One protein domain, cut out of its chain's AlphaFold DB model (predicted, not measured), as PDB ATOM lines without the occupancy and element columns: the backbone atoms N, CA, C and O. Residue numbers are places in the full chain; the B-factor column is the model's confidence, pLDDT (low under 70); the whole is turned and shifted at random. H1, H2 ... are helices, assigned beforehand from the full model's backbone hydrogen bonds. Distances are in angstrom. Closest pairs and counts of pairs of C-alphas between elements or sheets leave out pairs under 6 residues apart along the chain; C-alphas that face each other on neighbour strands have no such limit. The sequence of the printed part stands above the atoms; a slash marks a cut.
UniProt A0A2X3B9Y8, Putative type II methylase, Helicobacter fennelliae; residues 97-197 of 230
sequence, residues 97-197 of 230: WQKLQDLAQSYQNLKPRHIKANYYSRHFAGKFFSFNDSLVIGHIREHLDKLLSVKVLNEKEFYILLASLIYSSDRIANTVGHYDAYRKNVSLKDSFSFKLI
ATOM      1  N   TRP A  97      91.349 175.969 197.173       95.69
ATOM      2  CA  TRP A  97      92.607 175.233 197.038       95.69
ATOM      3  C   TRP A  97      93.847 176.111 197.229       95.69
ATOM      4  O   TRP A  97      94.820 175.647 197.822       95.69
ATOM      5  N   GLN A  98      93.812 177.372 196.792       96.75
ATOM      6  CA  GLN A  98      94.951 178.279 196.942       96.75
ATOM      7  C   GLN A  98      95.207 178.559 198.424       96.75
ATOM      8  O   GLN A  98      96.333 178.417 198.896       96.75
ATOM      9  N   LYS A  99      94.142 178.818 199.191       97.50
ATOM     10  CA  LYS A  99      94.221 178.980 200.651       97.50
ATOM     11  C   LYS A  99      94.867 177.770 201.337       97.50
ATOM     12  O   LYS A  99      95.678 177.924 202.252       97.50
ATOM     13  N   LEU A 100      94.520 176.556 200.904       98.19
ATOM     14  CA  LEU A 100      95.100 175.318 201.436       98.19
ATOM     15  C   LEU A 100      96.593 175.194 201.101       98.19
ATOM     16  O   LEU A 100      97.371 174.773 201.960       98.19
ATOM     17  N   GLN A 101      96.997 175.573 199.885       97.25
ATOM     18  CA  GLN A 101      98.400 175.581 199.461       97.25
ATOM     19  C   GLN A 101      99.226 176.601 200.248       97.25
ATOM     20  O   GLN A 101     100.299 176.250 200.741       97.25
ATOM     21  N   ASP A 102      98.705 177.811 200.447       97.25
ATOM     22  CA  ASP A 102      99.379 178.864 201.213       97.25
ATOM     23  C   ASP A 102      99.611 178.425 202.667       97.25
ATOM     24  O   ASP A 102     100.715 178.548 203.210       97.25
ATOM     25  N   LEU A 103      98.593 177.823 203.296       98.25
ATOM     26  CA  LEU A 103      98.716 177.259 204.642       98.25
ATOM     27  C   LEU A 103      99.719 176.103 204.681       98.25
ATOM     28  O   LEU A 103     100.583 176.087 205.560       98.25
ATOM     29  N   ALA A 104      99.664 175.170 203.729       97.50
ATOM     30  CA  ALA A 104     100.613 174.060 203.652       97.50
ATOM     31  C   ALA A 104     102.065 174.552 203.514       97.50
ATOM     32  O   ALA A 104     102.950 174.063 204.222       97.50
ATOM     33  N   GLN A 105     102.307 175.560 202.673       96.56
ATOM     34  CA  GLN A 105     103.620 176.186 202.522       96.56
ATOM     35  C   GLN A 105     104.064 176.883 203.814       96.56
ATOM     36  O   GLN A 105     105.226 176.768 204.210       96.56
ATOM     37  N   SER A 106     103.153 177.570 204.511       97.50
ATOM     38  CA  SER A 106     103.461 178.188 205.806       97.50
ATOM     39  C   SER A 106     103.888 177.145 206.848       97.50
ATOM     40  O   SER A 106     104.895 177.329 207.535       97.50
ATOM     41  N   TYR A 107     103.204 175.996 206.894       97.81
ATOM     42  CA  TYR A 107     103.515 174.897 207.805       97.81
ATOM     43  C   TYR A 107     104.843 174.224 207.484       97.81
ATOM     44  O   TYR A 107     105.597 173.893 208.398       97.81
ATOM     45  N   GLN A 108     105.179 174.089 206.201       93.69
ATOM     46  CA  GLN A 108     106.460 173.535 205.766       93.69
ATOM     47  C   GLN A 108     107.660 174.401 206.188       93.69
ATOM     48  O   GLN A 108     108.772 173.888 206.337       93.69
ATOM     49  N   ASN A 109     107.439 175.700 206.410       94.81
ATOM     50  CA  ASN A 109     108.470 176.668 206.785       94.81
ATOM     51  C   ASN A 109     108.599 176.901 208.299       94.81
ATOM     52  O   ASN A 109     109.504 177.632 208.723       94.81
ATOM     53  N   LEU A 110     107.745 176.276 209.116       96.94
ATOM     54  CA  LEU A 110     107.802 176.391 210.572       96.94
ATOM     55  C   LEU A 110     109.177 175.986 211.112       96.94
ATOM     56  O   LEU A 110     109.796 175.014 210.676       96.94
ATOM     57  N   LYS A 111     109.662 176.744 212.100       96.44
ATOM     58  CA  LYS A 111     110.925 176.462 212.790       96.44
ATOM     59  C   LYS A 111     110.614 175.978 214.207       96.44
ATOM     60  O   LYS A 111     110.155 176.795 215.006       96.44
ATOM     61  N   PRO A 112     110.904 174.706 214.553       96.31
ATOM     62  CA  PRO A 112     110.579 174.136 215.865       96.31
ATOM     63  C   PRO A 112     111.073 174.980 217.044       96.31
ATOM     64  O   PRO A 112     110.351 175.167 218.014       96.31
ATOM     65  N   ARG A 113     112.259 175.591 216.919       95.94
ATOM     66  CA  ARG A 113     112.847 176.483 217.936       95.94
ATOM     67  C   ARG A 113     111.992 177.701 218.319       95.94
ATOM     68  O   ARG A 113     112.243 178.301 219.354       95.94
ATOM     69  N   HIS A 114     111.026 178.101 217.489       96.44
ATOM     70  CA  HIS A 114     110.118 179.220 217.772       96.44
ATOM     71  C   HIS A 114     108.762 178.750 218.331       96.44
ATOM     72  O   HIS A 114     107.881 179.569 218.582       96.44
ATOM     73  N   ILE A 115     108.573 177.441 218.509       97.94
ATOM     74  CA  ILE A 115     107.320 176.834 218.952       97.94
ATOM     75  C   ILE A 115     107.467 176.429 220.419       97.94
ATOM     76  O   ILE A 115     108.390 175.707 220.795       97.94
ATOM     77  N   LYS A 116     106.542 176.894 221.263       97.75
ATOM     78  CA  LYS A 116     106.487 176.500 222.677       97.75
ATOM     79  C   LYS A 116     106.026 175.047 222.815       97.75
ATOM     80  O   LYS A 116     105.270 174.549 221.983       97.75
ATOM     81  N   ALA A 117     106.436 174.397 223.903       97.94
ATOM     82  CA  ALA A 117     105.966 173.058 224.241       97.94
ATOM     83  C   ALA A 117     104.430 173.004 224.297       97.94
ATOM     84  O   ALA A 117     103.788 173.872 224.887       97.94
ATOM     85  N   ASN A 118     103.857 171.965 223.696       98.25
ATOM     86  CA  ASN A 118     102.417 171.779 223.542       98.25
ATOM     87  C   ASN A 118     102.005 170.363 223.971       98.25
ATOM     88  O   ASN A 118     102.787 169.628 224.582       98.25
ATOM     89  N   TYR A 119     100.747 169.980 223.749       97.94
ATOM     90  CA  TYR A 119     100.273 168.641 224.118       97.94
ATOM     91  C   TYR A 119     101.090 167.530 223.429       97.94
ATOM     92  O   TYR A 119     101.555 166.597 224.085       97.94
ATOM     93  N   TYR A 120     101.348 167.655 222.124       97.56
ATOM     94  CA  TYR A 120     102.055 166.625 221.360       97.56
ATOM     95  C   TYR A 120     103.500 166.456 221.828       97.56
ATOM     96  O   TYR A 120     103.935 165.330 222.079       97.56
ATOM     97  N   SER A 121     104.235 167.555 222.018       97.62
ATOM     98  CA  SER A 121     105.622 167.485 222.492       97.62
ATOM     99  C   SER A 121     105.743 166.943 223.917       97.62
ATOM    100  O   SER A 121     106.767 166.363 224.256       97.62
ATOM    101  N   ARG A 122     104.710 167.095 224.755       97.94
ATOM    102  CA  ARG A 122     104.699 166.552 226.124       97.94
ATOM    103  C   ARG A 122     104.362 165.063 226.179       97.94
ATOM    104  O   ARG A 122     104.896 164.356 227.029       97.94
ATOM    105  N   HIS A 123     103.488 164.577 225.297       97.00
ATOM    106  CA  HIS A 123     102.944 163.220 225.411       97.00
ATOM    107  C   HIS A 123     103.494 162.222 224.384       97.00
ATOM    108  O   HIS A 123     103.581 161.028 224.701       97.00
ATOM    109  N   PHE A 124     103.894 162.688 223.196       96.12
ATOM    110  CA  PHE A 124     104.271 161.838 222.059       96.12
ATOM    111  C   PHE A 124     105.744 161.944 221.639       96.12
ATOM    112  O   PHE A 124     106.237 161.034 220.962       96.12
ATOM    113  N   ALA A 125     106.451 162.994 222.068       96.00
ATOM    114  CA  ALA A 125     107.880 163.145 221.809       96.00
ATOM    115  C   ALA A 125     108.694 161.997 222.420       96.00
ATOM    116  O   ALA A 125     108.423 161.541 223.532       96.00
ATOM    117  N   GLY A 126     109.690 161.512 221.677       93.69
ATOM    118  CA  GLY A 126     110.538 160.388 222.089       93.69
ATOM    119  C   GLY A 126     109.840 159.024 222.039       93.69
ATOM    120  O   GLY A 126     110.467 158.008 222.328       93.69
ATOM    121  N   LYS A 127     108.554 158.987 221.662       94.25
ATOM    122  CA  LYS A 127     107.764 157.762 221.487       94.25
ATOM    123  C   LYS A 127     107.433 157.570 220.012       94.25
ATOM    124  O   LYS A 127     108.064 156.765 219.329       94.25
ATOM    125  N   PHE A 128     106.478 158.358 219.523       95.19
ATOM    126  CA  PHE A 128     105.967 158.281 218.155       95.19
ATOM    127  C   PHE A 128     106.725 159.204 217.206       95.19
ATOM    128  O   PHE A 128     106.931 158.845 216.051       95.19
ATOM    129  N   PHE A 129     107.164 160.361 217.698       97.00
ATOM    130  CA  PHE A 129     107.827 161.389 216.900       97.00
ATOM    131  C   PHE A 129     109.037 161.944 217.653       97.00
ATOM    132  O   PHE A 129     109.137 161.806 218.879       97.00
ATOM    133  N   SER A 130     109.957 162.593 216.938       97.50
ATOM    134  CA  SER A 130     111.007 163.378 217.590       97.50
ATOM    135  C   SER A 130     110.390 164.540 218.384       97.50
ATOM    136  O   SER A 130     109.207 164.871 218.237       97.50
ATOM    137  N   PHE A 131     111.179 165.170 219.255       97.62
ATOM    138  CA  PHE A 131     110.696 166.317 220.024       97.62
ATOM    139  C   PHE A 131     110.298 167.490 219.117       97.62
ATOM    140  O   PHE A 131     109.205 168.036 219.269       97.62
ATOM    141  N   ASN A 132     111.134 167.823 218.131       98.25
ATOM    142  CA  ASN A 132     110.885 168.924 217.203       98.25
ATOM    143  C   ASN A 132     109.696 168.647 216.273       98.25
ATOM    144  O   ASN A 132     108.860 169.532 216.090       98.25
ATOM    145  N   ASP A 133     109.562 167.425 215.753       98.25
ATOM    146  CA  ASP A 133     108.400 167.051 214.938       98.25
ATOM    147  C   ASP A 133     107.111 167.117 215.771       98.25
ATOM    148  O   ASP A 133     106.094 167.635 215.313       98.25
ATOM    149  N   SER A 134     107.159 166.686 217.038       98.38
ATOM    150  CA  SER A 134     106.008 166.786 217.948       98.38
ATOM    151  C   SER A 134     105.587 168.236 218.211       98.38
ATOM    152  O   SER A 134     104.390 168.512 218.292       98.38
ATOM    153  N   LEU A 135     106.544 169.169 218.330       98.56
ATOM    154  CA  LEU A 135     106.244 170.600 218.457       98.56
ATOM    155  C   LEU A 135     105.476 171.104 217.234       98.56
ATOM    156  O   LEU A 135     104.424 171.724 217.391       98.56
ATOM    157  N   VAL A 136     105.975 170.809 216.034       98.69
ATOM    158  CA  VAL A 136     105.368 171.257 214.774       98.69
ATOM    159  C   VAL A 136     103.975 170.656 214.590       98.69
ATOM    160  O   VAL A 136     103.027 171.404 214.360       98.69
ATOM    161  N   ILE A 137     103.819 169.339 214.761       98.50
ATOM    162  CA  ILE A 137     102.522 168.657 214.621       98.50
ATOM    163  C   ILE A 137     101.497 169.244 215.597       98.50
ATOM    164  O   ILE A 137     100.383 169.578 215.189       98.50
ATOM    165  N   GLY A 138     101.873 169.410 216.869       98.50
ATOM    166  CA  GLY A 138     100.987 169.978 217.884       98.50
ATOM    167  C   GLY A 138     100.586 171.419 217.581       98.50
ATOM    168  O   GLY A 138      99.411 171.759 217.678       98.50
ATOM    169  N   HIS A 139     101.535 172.246 217.135       98.69
ATOM    170  CA  HIS A 139     101.259 173.629 216.755       98.69
ATOM    171  C   HIS A 139     100.281 173.716 215.583       98.69
ATOM    172  O   HIS A 139      99.315 174.471 215.652       98.69
ATOM    173  N   ILE A 140     100.497 172.924 214.528       98.75
ATOM    174  CA  ILE A 140      99.589 172.888 213.376       98.75
ATOM    175  C   ILE A 140      98.204 172.433 213.831       98.75
ATOM    176  O   ILE A 140      97.215 173.077 213.494       98.75
ATOM    177  N   ARG A 141      98.117 171.369 214.642       98.44
ATOM    178  CA  ARG A 141      96.838 170.862 215.159       98.44
ATOM    179  C   ARG A 141      96.051 171.955 215.885       98.44
ATOM    180  O   ARG A 141      94.881 172.142 215.564       98.44
ATOM    181  N   GLU A 142      96.674 172.663 216.822       98.44
ATOM    182  CA  GLU A 142      96.050 173.758 217.583       98.44
ATOM    183  C   GLU A 142      95.685 174.949 216.682       98.44
ATOM    184  O   GLU A 142      94.617 175.548 216.825       98.44
ATOM    185  N   HIS A 143      96.541 175.276 215.712       98.62
ATOM    186  CA  HIS A 143      96.289 176.359 214.767       98.62
ATOM    187  C   HIS A 143      95.066 176.088 213.884       98.62
ATOM    188  O   HIS A 143      94.267 176.998 213.671       98.62
ATOM    189  N   LEU A 144      94.863 174.847 213.427       98.69
ATOM    190  CA  LEU A 144      93.677 174.476 212.647       98.69
ATOM    191  C   LEU A 144      92.373 174.699 213.426       98.69
ATOM    192  O   LEU A 144      91.435 175.265 212.868       98.69
ATOM    193  N   ASP A 145      92.320 174.330 214.712       98.25
ATOM    194  CA  ASP A 145      91.140 174.588 215.559       98.25
ATOM    195  C   ASP A 145      90.888 176.087 215.728       98.25
ATOM    196  O   ASP A 145      89.744 176.553 215.676       98.25
ATOM    197  N   LYS A 146      91.958 176.874 215.882       98.56
ATOM    198  CA  LYS A 146      91.846 178.330 215.948       98.56
ATOM    199  C   LYS A 146      91.256 178.888 214.654       98.56
ATOM    200  O   LYS A 146      90.281 179.627 214.718       98.56
ATOM    201  N   LEU A 147      91.802 178.520 213.495       98.62
ATOM    202  CA  LEU A 147      91.330 179.012 212.198       98.62
ATOM    203  C   LEU A 147      89.872 178.619 211.914       98.62
ATOM    204  O   LEU A 147      89.135 179.425 211.345       98.62
ATOM    205  N   LEU A 148      89.446 177.425 212.336       98.38
ATOM    206  CA  LEU A 148      88.047 177.005 212.251       98.38
ATOM    207  C   LEU A 148      87.152 177.832 213.189       98.38
ATOM    208  O   LEU A 148      86.124 178.348 212.758       98.38
ATOM    209  N   SER A 149      87.546 178.011 214.455       98.25
ATOM    210  CA  SER A 149      86.727 178.740 215.441       98.25
ATOM    211  C   SER A 149      86.537 180.220 215.098       98.25
ATOM    212  O   SER A 149      85.462 180.768 215.336       98.25
ATOM    213  N   VAL A 150      87.535 180.856 214.469       98.31
ATOM    214  CA  VAL A 150      87.422 182.232 213.953       98.31
ATOM    215  C   VAL A 150      86.889 182.311 212.515       98.31
ATOM    216  O   VAL A 150      86.903 183.388 211.924       98.31
ATOM    217  N   LYS A 151      86.407 181.195 211.948       97.81
ATOM    218  CA  LYS A 151      85.788 181.096 210.610       97.81
ATOM    219  C   LYS A 151      86.685 181.519 209.436       97.81
ATOM    220  O   LYS A 151      86.184 181.904 208.384       97.81
ATOM    221  N   VAL A 152      88.006 181.426 209.591       98.38
ATOM    222  CA  VAL A 152      88.959 181.589 208.474       98.38
ATOM    223  C   VAL A 152      88.932 180.357 207.563       98.38
ATOM    224  O   VAL A 152      89.034 180.477 206.339       98.38
ATOM    225  N   LEU A 153      88.769 179.178 208.169       98.56
ATOM    226  CA  LEU A 153      88.510 177.924 207.468       98.56
ATOM    227  C   LEU A 153      87.026 177.585 207.542       98.56
ATOM    228  O   LEU A 153      86.406 177.714 208.600       98.56
ATOM    229  N   ASN A 154      86.482 177.086 206.436       98.38
ATOM    230  CA  ASN A 154      85.238 176.327 206.487       98.38
ATOM    231  C   ASN A 154      85.504 174.874 206.936       98.38
ATOM    232  O   ASN A 154      86.653 174.435 207.027       98.38
ATOM    233  N   GLU A 155      84.444 174.110 207.214       97.94
ATOM    234  CA  GLU A 155      84.586 172.731 207.700       97.94
ATOM    235  C   GLU A 155      85.353 171.832 206.722       97.94
ATOM    236  O   GLU A 155      86.225 171.067 207.138       97.94
ATOM    237  N   LYS A 156      85.082 171.945 205.418       97.75
ATOM    238  CA  LYS A 156      85.754 171.147 204.389       97.75
ATOM    239  C   LYS A 156      87.250 171.439 204.340       97.75
ATOM    240  O   LYS A 156      88.051 170.507 204.346       97.75
ATOM    241  N   GLU A 157      87.632 172.710 204.326       98.69
ATOM    242  CA  GLU A 157      89.030 173.152 204.343       98.69
ATOM    243  C   GLU A 157      89.748 172.680 205.615       98.69
ATOM    244  O   GLU A 157      90.866 172.164 205.543       98.69
ATOM    245  N   PHE A 158      89.085 172.785 206.772       98.75
ATOM    246  CA  PHE A 158      89.594 172.260 208.038       98.75
ATOM    247  C   PHE A 158      89.857 170.753 207.961       98.75
ATOM    248  O   PHE A 158      90.959 170.313 208.292       98.75
ATOM    249  N   TYR A 159      88.893 169.959 207.487       98.69
ATOM    250  CA  TYR A 159      89.069 168.513 207.377       98.69
ATOM    251  C   TYR A 159      90.159 168.138 206.370       98.69
ATOM    252  O   TYR A 159      90.938 167.230 206.653       98.69
ATOM    253  N   ILE A 160      90.288 168.854 205.245       98.69
ATOM    254  CA  ILE A 160      91.390 168.649 204.291       98.69
ATOM    255  C   ILE A 160      92.745 168.843 204.982       98.69
ATOM    256  O   ILE A 160      93.614 167.971 204.884       98.69
ATOM    257  N   LEU A 161      92.937 169.942 205.715       98.75
ATOM    258  CA  LEU A 161      94.198 170.211 206.418       98.75
ATOM    259  C   LEU A 161      94.444 169.234 207.571       98.75
ATOM    260  O   LEU A 161      95.578 168.800 207.770       98.75
ATOM    261  N   LEU A 162      93.400 168.848 208.304       98.69
ATOM    262  CA  LEU A 162      93.507 167.879 209.394       98.69
ATOM    263  C   LEU A 162      93.887 166.488 208.870       98.69
ATOM    264  O   LEU A 162      94.796 165.857 209.407       98.69
ATOM    265  N   ALA A 163      93.249 166.024 207.796       98.25
ATOM    266  CA  ALA A 163      93.617 164.780 207.127       98.25
ATOM    267  C   ALA A 163      95.054 164.836 206.594       98.25
ATOM    268  O   ALA A 163      95.815 163.889 206.781       98.25
ATOM    269  N   SER A 164      95.456 165.965 206.011       98.25
ATOM    270  CA  SER A 164      96.833 166.209 205.556       98.25
ATOM    271  C   SER A 164      97.844 166.101 206.699       98.25
ATOM    272  O   SER A 164      98.839 165.390 206.572       98.25
ATOM    273  N   LEU A 165      97.549 166.699 207.859       98.25
ATOM    274  CA  LEU A 165      98.375 166.571 209.061       98.25
ATOM    275  C   LEU A 165      98.518 165.111 209.502       98.25
ATOM    276  O   LEU A 165      99.628 164.671 209.804       98.25
ATOM    277  N   ILE A 166      97.413 164.361 209.530       96.44
ATOM    278  CA  ILE A 166      97.401 162.943 209.919       96.44
ATOM    279  C   ILE A 166      98.268 162.122 208.958       96.44
ATOM    280  O   ILE A 166      99.163 161.409 209.404       96.44
ATOM    281  N   TYR A 167      98.063 162.267 207.647       96.44
ATOM    282  CA  TYR A 167      98.802 161.505 206.638       96.44
ATOM    283  C   TYR A 167     100.296 161.848 206.643       96.44
ATOM    284  O   TYR A 167     101.131 160.945 206.586       96.44
ATOM    285  N   SER A 168     100.653 163.128 206.774       96.31
ATOM    286  CA  SER A 168     102.046 163.558 206.939       96.31
ATOM    287  C   SER A 168     102.685 162.996 208.207       96.31
ATOM    288  O   SER A 168     103.829 162.544 208.167       96.31
ATOM    289  N   SER A 169     101.951 162.980 209.321       95.75
ATOM    290  CA  SER A 169     102.449 162.441 210.592       95.75
ATOM    291  C   SER A 169     102.680 160.929 210.499       95.75
ATOM    292  O   SER A 169     103.737 160.440 210.894       95.75
ATOM    293  N   ASP A 170     101.761 160.179 209.882       93.31
ATOM    294  CA  ASP A 170     101.862 158.720 209.707       93.31
ATOM    295  C   ASP A 170     103.129 158.272 208.959       93.31
ATOM    296  O   ASP A 170     103.614 157.150 209.164       93.31
ATOM    297  N   ARG A 171     103.674 159.129 208.083       92.00
ATOM    298  CA  ARG A 171     104.895 158.852 207.306       92.00
ATOM    299  C   ARG A 171     106.152 158.806 208.161       92.00
ATOM    300  O   ARG A 171     107.063 158.054 207.826       92.00
ATOM    301  N   ILE A 172     106.193 159.595 209.228       93.50
ATOM    302  CA  ILE A 172     107.349 159.689 210.128       93.50
ATOM    303  C   ILE A 172     107.121 158.955 211.454       93.50
ATOM    304  O   ILE A 172     108.055 158.779 212.233       93.50
ATOM    305  N   ALA A 173     105.885 158.518 211.717       93.12
ATOM    306  CA  ALA A 173     105.505 157.899 212.973       93.12
ATOM    307  C   ALA A 173     106.293 156.607 213.240       93.12
ATOM    308  O   ALA A 173     106.294 155.658 212.445       93.12
ATOM    309  N   ASN A 174     106.906 156.535 214.419       93.00
ATOM    310  CA  ASN A 174     107.565 155.345 214.939       93.00
ATOM    311  C   ASN A 174     106.541 154.331 215.468       93.00
ATOM    312  O   ASN A 174     106.432 154.097 216.669       93.00
ATOM    313  N   THR A 175     105.784 153.722 214.562       88.56
ATOM    314  CA  THR A 175     104.743 152.733 214.877       88.56
ATOM    315  C   THR A 175     105.049 151.372 214.260       88.56
ATOM    316  O   THR A 175     105.842 151.251 213.322       88.56
ATOM    317  N   VAL A 176     104.367 150.335 214.751       80.50
ATOM    318  CA  VAL A 176     104.369 148.975 214.171       80.50
ATOM    319  C   VAL A 176     103.191 148.743 213.210       80.50
ATOM    320  O   VAL A 176     102.812 147.613 212.933       80.50
ATOM    321  N   GLY A 177     102.611 149.825 212.675       75.50
ATOM    322  CA  GLY A 177     101.441 149.793 211.785       75.50
ATOM    323  C   GLY A 177     100.148 150.320 212.416       75.50
ATOM    324  O   GLY A 177      99.196 150.585 211.690       75.50
ATOM    325  N   HIS A 178     100.142 150.538 213.733       80.62
ATOM    326  CA  HIS A 178      99.059 151.160 214.500       80.62
ATOM    327  C   HIS A 178      99.642 151.990 215.656       80.62
ATOM    328  O   HIS A 178     100.809 151.826 216.014       80.62
ATOM    329  N   TYR A 179      98.845 152.895 216.226       83.44
ATOM    330  CA  TYR A 179      99.295 153.832 217.266       83.44
ATOM    331  C   TYR A 179      99.235 153.275 218.699       83.44
ATOM    332  O   TYR A 179      99.647 153.971 219.622       83.44
ATOM    333  N   ASP A 180      98.809 152.023 218.902       83.94
ATOM    334  CA  ASP A 180      98.795 151.413 220.247       83.94
ATOM    335  C   ASP A 180     100.195 151.010 220.729       83.94
ATOM    336  O   ASP A 180     100.406 150.761 221.914       83.94
ATOM    337  N   ALA A 181     101.169 150.948 219.817       85.88
ATOM    338  CA  ALA A 181     102.541 150.589 220.138       85.88
ATOM    339  C   ALA A 181     103.556 151.379 219.303       85.88
ATOM    340  O   ALA A 181     103.370 151.644 218.112       85.88
ATOM    341  N   TYR A 182     104.680 151.700 219.940       90.75
ATOM    342  CA  TYR A 182     105.859 152.285 219.308       90.75
ATOM    343  C   TYR A 182     107.097 151.446 219.624       90.75
ATOM    344  O   TYR A 182     107.150 150.716 220.618       90.75
ATOM    345  N   ARG A 183     108.118 151.546 218.772       89.06
ATOM    346  CA  ARG A 183     109.367 150.791 218.949       89.06
ATOM    347  C   ARG A 183     110.273 151.511 219.947       89.06
ATOM    348  O   ARG A 183     110.528 152.704 219.787       89.06
ATOM    349  N   LYS A 184     110.776 150.791 220.952       89.12
ATOM    350  CA  LYS A 184     111.786 151.300 221.897       89.12
ATOM    351  C   LYS A 184     113.182 151.279 221.259       89.12
ATOM    352  O   LYS A 184     113.417 150.509 220.333       89.12
ATOM    353  N   ASN A 185     114.098 152.100 221.779       87.75
ATOM    354  CA  ASN A 185     115.511 152.162 221.369       87.75
ATOM    355  C   ASN A 185     115.736 152.517 219.886       87.75
ATOM    356  O   ASN A 185     116.712 152.089 219.275       87.75
ATOM    357  N   VAL A 186     114.832 153.309 219.302       89.56
ATOM    358  CA  VAL A 186     114.972 153.838 217.941       89.56
ATOM    359  C   VAL A 186     115.403 155.299 218.013       89.56
ATOM    360  O   VAL A 186     114.811 156.084 218.753       89.56
ATOM    361  N   SER A 187     116.405 155.676 217.217       89.56
ATOM    362  CA  SER A 187     116.766 157.082 217.028       89.56
ATOM    363  C   SER A 187     115.741 157.757 216.113       89.56
ATOM    364  O   SER A 187     115.621 157.409 214.935       89.56
ATOM    365  N   LEU A 188     114.962 158.686 216.674       93.88
ATOM    366  CA  LEU A 188     113.944 159.444 215.948       93.88
ATOM    367  C   LEU A 188     114.585 160.662 215.282       93.88
ATOM    368  O   LEU A 188     115.316 161.409 215.928       93.88
ATOM    369  N   LYS A 189     114.299 160.858 213.993       93.56
ATOM    370  CA  LYS A 189     114.835 161.959 213.186       93.56
ATOM    371  C   LYS A 189     113.764 163.008 212.935       93.56
ATOM    372  O   LYS A 189     112.629 162.642 212.639       93.56
ATOM    373  N   ASP A 190     114.172 164.269 212.959       95.62
ATOM    374  CA  ASP A 190     113.346 165.389 212.515       95.62
ATOM    375  C   ASP A 190     113.138 165.278 211.006       95.62
ATOM    376  O   ASP A 190     114.074 165.424 210.216       95.62
ATOM    377  N   SER A 191     111.924 164.928 210.606       95.50
ATOM    378  CA  SER A 191     111.614 164.629 209.205       95.50
ATOM    379  C   SER A 191     110.184 164.976 208.816       95.50
ATOM    380  O   SER A 191     109.755 164.658 207.703       95.50
ATOM    381  N   PHE A 192     109.438 165.636 209.707       97.19
ATOM    382  CA  PHE A 192     108.078 166.044 209.412       97.19
ATOM    383  C   PHE A 192     108.029 167.004 208.213       97.19
ATOM    384  O   PHE A 192     108.718 168.023 208.157       97.19
ATOM    385  N   SER A 193     107.164 166.683 207.252       95.75
ATOM    386  CA  SER A 193     106.863 167.516 206.090       95.75
ATOM    387  C   SER A 193     105.358 167.506 205.862       95.75
ATOM    388  O   SER A 193     104.745 166.439 205.740       95.75
ATOM    389  N   PHE A 194     104.756 168.694 205.840       97.19
ATOM    390  CA  PHE A 194     103.319 168.852 205.661       97.19
ATOM    391  C   PHE A 194     102.978 168.782 204.170       97.19
ATOM    392  O   PHE A 194     103.366 169.655 203.395       97.19
ATOM    393  N   LYS A 195     102.237 167.749 203.766       96.19
ATOM    394  CA  LYS A 195     101.785 167.534 202.388       96.19
ATOM    395  C   LYS A 195     100.272 167.408 202.368       96.19
ATOM    396  O   LYS A 195      99.690 166.744 203.224       96.19
ATOM    397  N   LEU A 196      99.645 168.049 201.387       97.81
ATOM    398  CA  LEU A 196      98.195 168.037 201.247       97.81
ATOM    399  C   LEU A 196      97.693 166.657 200.808       97.81
ATOM    400  O   LEU A 196      98.355 165.952 200.050       97.81
ATOM    401  N   ILE A 197      96.499 166.277 201.251       97.69
ATOM    402  CA  ILE A 197      95.718 165.215 200.607       97.69
ATOM    403  C   ILE A 197      95.080 165.736 199.315       97.69
ATOM    404  O   ILE A 197      94.897 166.939 199.148       97.69
TER     405      ILE A 197
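What this domain is: This is residues 97 to 197 of the 230 residues of the protein "Putative type II methylase" of Helicobacter fennelliae (UniProt A0A2X3B9Y8). Two long helices, H3 and H4, make a helical hairpin, with H1 beside it and short H2 packed on H3. Residues 173 to 197, with no named element, loop away and fold back toward H1. The 101 printed residues hold four named helices, H1 to H4, and no named strand: all helix. The whole is compact, radius of gyration of the C-alphas 13.6 A, spans 42 by 28 by 20 A.

How they stand to each other: H1, residues 97 to 108, only just touches H4, residues 155 to 172, with 3 pairs of C-alphas within 8 A; Leu 100 and Glu 157 are closest, 7.1 A. H2, residues 119 to 123, touches residues 131 to 138 alone of H3, residues 131 to 149; the closest C-alphas, of Ser 121 and Ser 134, are 4.6 A apart. The hairpin H3 and H4 touches at a shallow tilt of 8 degrees, opposite ways, closest at C-alphas 148 and 158, 6.5 A. Every O i to N i+4 pair is within hydrogen-bond range in H1, H2 and H3; in H4, 13 of 14.

Where its parts are: H1 begins at C-alpha 97 (92.607, 175.233, 197.038). H3 measures 27.4 A and H4 26.3 A.

The domain as a whole: The printed part has no cut; no printed residue is under 70.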